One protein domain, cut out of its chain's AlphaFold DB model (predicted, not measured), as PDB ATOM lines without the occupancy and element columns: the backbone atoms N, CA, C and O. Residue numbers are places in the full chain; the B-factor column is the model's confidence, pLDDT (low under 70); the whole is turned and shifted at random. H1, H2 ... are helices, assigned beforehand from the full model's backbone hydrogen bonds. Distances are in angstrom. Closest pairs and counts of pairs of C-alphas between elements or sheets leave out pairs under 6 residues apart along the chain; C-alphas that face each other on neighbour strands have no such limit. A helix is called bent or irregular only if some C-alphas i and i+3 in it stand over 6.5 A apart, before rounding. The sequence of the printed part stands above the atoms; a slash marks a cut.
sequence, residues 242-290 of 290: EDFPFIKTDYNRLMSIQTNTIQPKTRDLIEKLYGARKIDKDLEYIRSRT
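Overview. This is residues 242 to 290 of the 290 residues of an uncharacterized protein of Candidatus Lokiarchaeota archaeon (UniProt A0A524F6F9). Two helices, H2 and H3, meet near the end of H2 and the start of H3 to make an L, and the short helix H1 sits in its opening, crossing H3. An unnamed stretch, residues 242 to 250, leads in from the H3 side before H1. The printed part has 49 residues with three named helices, in the order H1, H2, H3, and no named strand; the class is all helix. The whole is compact, with a radius of gyration of the C-alphas of 10.3 A, yet elongated in outline, spanning 31 by 19 by 14 A.

Along the chain. The printed part begins at Glu 242, whose C-alpha is at (13.820, 18.246, -37.547). After residues 242 to 250 comes H1, residues 251 to 258, 10.4 A from first to last C-alpha, with C-alpha 251 at (1.749, 18.343, -30.019). H2 is residues 264 to 274 and measures 15.7 A; its C-alpha 264 is at (-7.239, 11.922, -16.015). H3, residues 276 to 289, is the longest helix, 20.4 A, and its C-alpha 289 is at (14.803, 20.276, -26.543). No helix is bent or irregular.

Arrangement. H1 touches H3, and H3 touches H1 with residues 279 to 283 alone. The closest C-alphas of the two are those of Leu 254 and Leu 283, 6.7 A apart, and the lines are about perpendicular at 88 degrees. H1 and H2 are close but not clearly touching; their closest C-alphas, of Ile 257 and Arg 267, are 7.0 A apart. These two helices run opposite ways at a steep tilt of 43 degrees. H2 and H3 are also close but not clearly touching, with the closest C-alphas, of Glu 271 and Ile 279, 7.1 A apart. Their lines are about perpendicular at 85 degrees, and their centres are 15.0 A apart. In H1, H2 and H3 every O i to N i+4 pair is within hydrogen-bond range.

Size, cuts and confidence. The two C-alphas farthest apart are those of Glu 242 and Lys 265, at 31.5 A. The first and last printed C-alphas, of Glu 242 and Thr 290, are 14.5 A apart, and Thr 290 is the chain's last residue. The printed part has no cut. The links from H1 to H2, with 5 residues between them, and from H2 to H3, with 1 residue, are both tight. The mean pLDDT of the printed part is 73.3; it is under 70 at residues 252 to 253, 255 to 267, 270 and 289 to 290.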
ATOM      1  N   GLU A 242      12.963  19.230 -38.211       76.88
ATOM      2  CA  GLU A 242      13.820  18.246 -37.547       76.88
ATOM      3  C   GLU A 242      13.097  17.483 -36.437       76.88
ATOM      4  O   GLU A 242      13.527  16.391 -36.082       76.88
ATOM      5  N   ASP A 243      11.993  18.021 -35.908       78.56
ATOM      6  CA  ASP A 243      11.257  17.413 -34.799       78.56
ATOM      7  C   ASP A 243      10.227  16.376 -35.289       78.56
ATOM      8  O   ASP A 243       9.861  15.452 -34.563       78.56
ATOM      9  N   PHE A 244       9.781  16.453 -36.551       77.88
ATOM     10  CA  PHE A 244       8.766  15.550 -37.125       77.88
ATOM     11  C   PHE A 244       9.165  14.063 -37.258       77.88
ATOM     12  O   PHE A 244       8.285  13.186 -37.212       77.88
ATOM     13  N   PRO A 245      10.446  13.702 -37.462       81.62
ATOM     14  CA  PRO A 245      10.887  12.318 -37.346       81.62
ATOM     15  C   PRO A 245      10.630  11.737 -35.954       81.62
ATOM     16  O   PRO A 245      10.288  10.555 -35.874       81.62
ATOM     17  N   PHE A 246      10.710  12.559 -34.906       79.19
ATOM     18  CA  PHE A 246      10.626  12.132 -33.512       79.19
ATOM     19  C   PHE A 246       9.203  12.218 -32.964       79.19
ATOM     20  O   PHE A 246       8.734  11.244 -32.391       79.19
ATOM     21  N   ILE A 247       8.481  13.307 -33.237       78.06
ATOM     22  CA  ILE A 247       7.127  13.531 -32.716       78.06
ATOM     23  C   ILE A 247       6.093  12.877 -33.630       78.06
ATOM     24  O   ILE A 247       5.917  13.255 -34.794       78.06
ATOM     25  N   LYS A 248       5.390  11.870 -33.104       77.19
ATOM     26  CA  LYS A 248       4.361  11.118 -33.846       77.19
ATOM     27  C   LYS A 248       2.940  11.413 -33.392       77.19
ATOM     28  O   LYS A 248       2.006  11.066 -34.124       77.19
ATOM     29  N   THR A 249       2.765  12.035 -32.237       76.06
ATOM     30  CA  THR A 249       1.464  12.336 -31.632       76.06
ATOM     31  C   THR A 249       1.092  13.820 -31.784       76.06
ATOM     32  O   THR A 249       1.778  14.565 -32.482       76.06
ATOM     33  N   ASP A 250      -0.082  14.235 -31.302       73.81
ATOM     34  CA  ASP A 250      -0.558  15.626 -31.426       73.81
ATOM     35  C   ASP A 250       0.132  16.508 -30.377       73.81
ATOM     36  O   ASP A 250      -0.083  16.336 -29.174       73.81
ATOM     37  N   TYR A 251       0.941  17.458 -30.853       71.00
ATOM     38  CA  TYR A 251       1.749  18.343 -30.019       71.00
ATOM     39  C   TYR A 251       0.936  19.096 -28.958       71.00
ATOM     40  O   TYR A 251       1.330  19.128 -27.795       71.00
ATOM     41  N   ASN A 252      -0.248  19.622 -29.287       66.88
ATOM     42  CA  ASN A 252      -1.042  20.367 -28.303       66.88
ATOM     43  C   ASN A 252      -1.540  19.460 -27.175       66.88
ATOM     44  O   ASN A 252      -1.612  19.880 -26.020       66.88
ATOM     45  N   ARG A 253      -1.851  18.202 -27.502       69.19
ATOM     46  CA  ARG A 253      -2.253  17.200 -26.512       69.19
ATOM     47  C   ARG A 253      -1.080  16.804 -25.624       69.19
ATOM     48  O   ARG A 253      -1.250  16.792 -24.408       69.19
ATOM     49  N   LEU A 254       0.097  16.565 -26.206       71.44
ATOM     50  CA  LEU A 254       1.333  16.305 -25.461       71.44
ATOM     51  C   LEU A 254       1.654  17.432 -24.478       71.44
ATOM     52  O   LEU A 254       1.882  17.175 -23.299       71.44
ATOM     53  N   MET A 255       1.594  18.683 -24.933       66.62
ATOM     54  CA  MET A 255       1.899  19.836 -24.085       66.62
ATOM     55  C   MET A 255       0.898  20.000 -22.938       66.62
ATOM     56  O   MET A 255       1.280  20.328 -21.813       66.62
ATOM     57  N   SER A 256      -0.382  19.715 -23.182       65.38
ATOM     58  CA  SER A 256      -1.374  19.699 -22.107       65.38
ATOM     59  C   SER A 256      -1.125  18.567 -21.088       65.38
ATOM     60  O   SER A 256      -1.391  18.746 -19.900       65.38
ATOM     61  N   ILE A 257      -0.542  17.431 -21.505       67.44
ATOM     62  CA  ILE A 257      -0.115  16.361 -20.583       67.44
ATOM     63  C   ILE A 257       1.091  16.837 -19.766       67.44
ATOM     64  O   ILE A 257       1.090  16.704 -18.547       67.44
ATOM     65  N   GLN A 258       2.098  17.430 -20.416       66.94
ATOM     66  CA  GLN A 258       3.321  17.903 -19.756       66.94
ATOM     67  C   GLN A 258       3.046  18.963 -18.681       66.94
ATOM     68  O   GLN A 258       3.693  18.963 -17.640       66.94
ATOM     69  N   THR A 259       2.077  19.846 -18.918       62.16
ATOM     70  CA  THR A 259       1.685  20.903 -17.970       62.16
ATOM     71  C   THR A 259       0.697  20.427 -16.896       62.16
ATOM     72  O   THR A 259       0.223  21.247 -16.116       62.16
ATOM     73  N   ASN A 260       0.368  19.124 -16.842       61.66
ATOM     74  CA  ASN A 260      -0.630  18.530 -15.935       61.66
ATOM     75  C   ASN A 260      -1.998  19.245 -15.941       61.66
ATOM     76  O   ASN A 260      -2.778  19.129 -14.999       61.66
ATOM     77  N   THR A 261      -2.332  19.961 -17.016       57.53
ATOM     78  CA  THR A 261      -3.592  20.715 -17.129       57.53
ATOM     79  C   THR A 261      -4.773  19.844 -17.560       57.53
ATOM     80  O   THR A 261      -5.903  20.321 -17.660       57.53
ATOM     81  N   ILE A 262      -4.546  18.553 -17.816       58.97
ATOM     82  CA  ILE A 262      -5.563  17.631 -18.317       58.97
ATOM     83  C   ILE A 262      -6.192  16.790 -17.195       58.97
ATOM     84  O   ILE A 262      -5.498  16.170 -16.395       58.97
ATOM     85  N   GLN A 263      -7.523  16.654 -17.226       63.09
ATOM     86  CA  GLN A 263      -8.262  15.673 -16.421       63.09
ATOM     87  C   GLN A 263      -7.866  14.219 -16.773       63.09
ATOM     88  O   GLN A 263      -7.831  13.888 -17.962       63.09
ATOM     89  N   PRO A 264      -7.708  13.301 -15.799       67.94
ATOM     90  CA  PRO A 264      -7.239  11.922 -16.015       67.94
ATOM     91  C   PRO A 264      -7.925  11.168 -17.170       67.94
ATOM     92  O   PRO A 264      -7.264  10.529 -17.982       67.94
ATOM     93  N   LYS A 265      -9.244  11.342 -17.339       68.19
ATOM     94  CA  LYS A 265     -10.029  10.731 -18.432       68.19
ATOM     95  C   LYS A 265      -9.552  11.111 -19.839       68.19
ATOM     96  O   LYS A 265      -9.676  10.332 -20.778       68.19
ATOM     97  N   THR A 266      -9.045  12.328 -20.007       63.25
ATOM     98  CA  THR A 266      -8.565  12.809 -21.306       63.25
ATOM     99  C   THR A 266      -7.168  12.267 -21.601       63.25
ATOM    100  O   THR A 266      -6.878  11.997 -22.764       63.25
ATOM    101  N   ARG A 267      -6.332  12.028 -20.580       69.06
ATOM    102  CA  ARG A 267      -5.045  11.336 -20.742       69.06
ATOM    103  C   ARG A 267      -5.253   9.907 -21.248       69.06
ATOM    104  O   ARG A 267      -4.694   9.567 -22.285       69.06
ATOM    105  N   ASP A 268      -6.163   9.156 -20.631       74.06
ATOM    106  CA  ASP A 268      -6.562   7.811 -21.081       74.06
ATOM    107  C   ASP A 268      -7.017   7.784 -22.547       74.06
ATOM    108  O   ASP A 268      -6.666   6.889 -23.316       74.06
ATOM    109  N   LEU A 269      -7.799   8.782 -22.973       72.38
ATOM    110  CA  LEU A 269      -8.252   8.883 -24.360       72.38
ATOM    111  C   LEU A 269      -7.085   9.131 -25.327       72.38
ATOM    112  O   LEU A 269      -7.065   8.585 -26.431       72.38
ATOM    113  N   ILE A 270      -6.117   9.962 -24.937       69.00
ATOM    114  CA  ILE A 270      -4.926  10.250 -25.745       69.00
ATOM    115  C   ILE A 270      -4.042   9.000 -25.827       69.00
ATOM    116  O   ILE A 270      -3.621   8.630 -26.924       69.00
ATOM    117  N   GLU A 271      -3.840   8.305 -24.708       78.94
ATOM    118  CA  GLU A 271      -3.104   7.041 -24.641       78.94
ATOM    119  C   GLU A 271      -3.753   5.948 -25.493       78.94
ATOM    120  O   GLU A 271      -3.044   5.240 -26.204       78.94
ATOM    121  N   LYS A 272      -5.088   5.880 -25.547       80.06
ATOM    122  CA  LYS A 272      -5.807   4.992 -26.478       80.06
ATOM    123  C   LYS A 272      -5.629   5.385 -27.948       80.06
ATOM    124  O   LYS A 272      -5.526   4.510 -28.801       80.06
ATOM    125  N   LEU A 273      -5.602   6.682 -28.262       75.31
ATOM    126  CA  LEU A 273      -5.506   7.172 -29.644       75.31
ATOM    127  C   LEU A 273      -4.110   7.011 -30.251       75.31
ATOM    128  O   LEU A 273      -3.990   6.735 -31.445       75.31
ATOM    129  N   TYR A 274      -3.062   7.223 -29.458       75.06
ATOM    130  CA  TYR A 274      -1.686   7.261 -29.956       75.06
ATOM    131  C   TYR A 274      -0.805   6.120 -29.430       75.06
ATOM    132  O   TYR A 274       0.209   5.801 -30.056       75.06
ATOM    133  N   GLY A 275      -1.207   5.469 -28.338       80.75
ATOM    134  CA  GLY A 275      -0.427   4.477 -27.605       80.75
ATOM    135  C   GLY A 275       0.493   5.128 -26.569       80.75
ATOM    136  O   GLY A 275       1.327   5.961 -26.930       80.75
ATOM    137  N   ALA A 276       0.391   4.701 -25.305       78.31
ATOM    138  CA  ALA A 276       1.170   5.234 -24.177       78.31
ATOM    139  C   ALA A 276       2.681   5.303 -24.474       78.31
ATOM    140  O   ALA A 276       3.283   6.368 -24.407       78.31
ATOM    141  N   ARG A 277       3.264   4.213 -24.995       79.06
ATOM    142  CA  ARG A 277       4.696   4.146 -25.343       79.06
ATOM    143  C   ARG A 277       5.145   5.208 -26.363       79.06
ATOM    144  O   ARG A 277       6.313   5.579 -26.366       79.06
ATOM    145  N   LYS A 278       4.274   5.656 -27.276       80.62
ATOM    146  CA  LYS A 278       4.625   6.717 -28.242       80.62
ATOM    147  C   LYS A 278       4.541   8.099 -27.607       80.62
ATOM    148  O   LYS A 278       5.378   8.938 -27.902       80.62
ATOM    149  N   ILE A 279       3.560   8.308 -26.732       80.44
ATOM    150  CA  ILE A 279       3.405   9.554 -25.977       80.44
ATOM    151  C   ILE A 279       4.620   9.778 -25.083       80.44
ATOM    152  O   ILE A 279       5.190  10.861 -25.121       80.44
ATOM    153  N   ASP A 280       5.053   8.754 -24.346       81.31
ATOM    154  CA  ASP A 280       6.205   8.870 -23.446       81.31
ATOM    155  C   ASP A 280       7.485   9.226 -24.214       81.31
ATOM    156  O   ASP A 280       8.198  10.148 -23.825       81.31
ATOM    157  N   LYS A 281       7.721   8.586 -25.368       82.88
ATOM    158  CA  LYS A 281       8.854   8.908 -26.253       82.88
ATOM    159  C   LYS A 281       8.809  10.337 -26.790       82.88
ATOM    160  O   LYS A 281       9.836  11.011 -26.820       82.88
ATOM    161  N   ASP A 282       7.638  10.801 -27.223       82.31
ATOM    162  CA  ASP A 282       7.482  12.170 -27.714       82.31
ATOM    163  C   ASP A 282       7.705  13.188 -26.576       82.31
ATOM    164  O   ASP A 282       8.347  14.216 -26.787       82.31
ATOM    165  N   LEU A 283       7.224  12.900 -25.358       80.19
ATOM    166  CA  LEU A 283       7.435  13.743 -24.174       80.19
ATOM    167  C   LEU A 283       8.909  13.795 -23.752       80.19
ATOM    168  O   LEU A 283       9.398  14.869 -23.406       80.19
ATOM    169  N   GLU A 284       9.619  12.665 -23.784       82.56
ATOM    170  CA  GLU A 284      11.066  12.605 -23.537       82.56
ATOM    171  C   GLU A 284      11.836  13.468 -24.541       82.56
ATOM    172  O   GLU A 284      12.680  14.274 -24.145       82.56
ATOM    173  N   TYR A 285      11.497  13.363 -25.829       81.94
ATOM    174  CA  TYR A 285      12.112  14.179 -26.873       81.94
ATOM    175  C   TYR A 285      11.870  15.676 -26.650       81.94
ATOM    176  O   TYR A 285      12.820  16.460 -26.678       81.94
ATOM    177  N   ILE A 286      10.627  16.081 -26.371       75.62
ATOM    178  CA  ILE A 286      10.287  17.490 -26.121       75.62
ATOM    179  C   ILE A 286      11.075  18.033 -24.924       75.62
ATOM    180  O   ILE A 286      11.650  19.114 -25.025       75.62
ATOM    181  N   ARG A 287      11.171  17.267 -23.827       77.69
ATOM    182  CA  ARG A 287      11.956  17.653 -22.640       77.69
ATOM    183  C   ARG A 287      13.448  17.808 -22.928       77.69
ATOM    184  O   ARG A 287      14.088  18.607 -22.268       77.69
ATOM    185  N   SER A 288      13.997  17.062 -23.888       77.25
ATOM    186  CA  SER A 288      15.409  17.179 -24.283       77.25
ATOM    187  C   SER A 288      15.724  18.432 -25.115       77.25
ATOM    188  O   SER A 288      16.890  18.794 -25.257       77.25
ATOM    189  N   ARG A 289      14.696  19.081 -25.683       68.44
ATOM    190  CA  ARG A 289      14.803  20.276 -26.543       68.44
ATOM    191  C   ARG A 289      14.504  21.591 -25.802       68.44
ATOM    192  O   ARG A 289      14.850  22.643 -26.336       68.44
ATOM    193  N   THR A 290      13.829  21.537 -24.650       62.50
ATOM    194  CA  THR A 290      13.530  22.680 -23.755       62.50
ATOM    195  C   THR A 290      14.593  22.865 -22.693       62.50
ATOM    196  O   THR A 290      14.983  24.029 -22.472       62.50
TER     197      THR A 290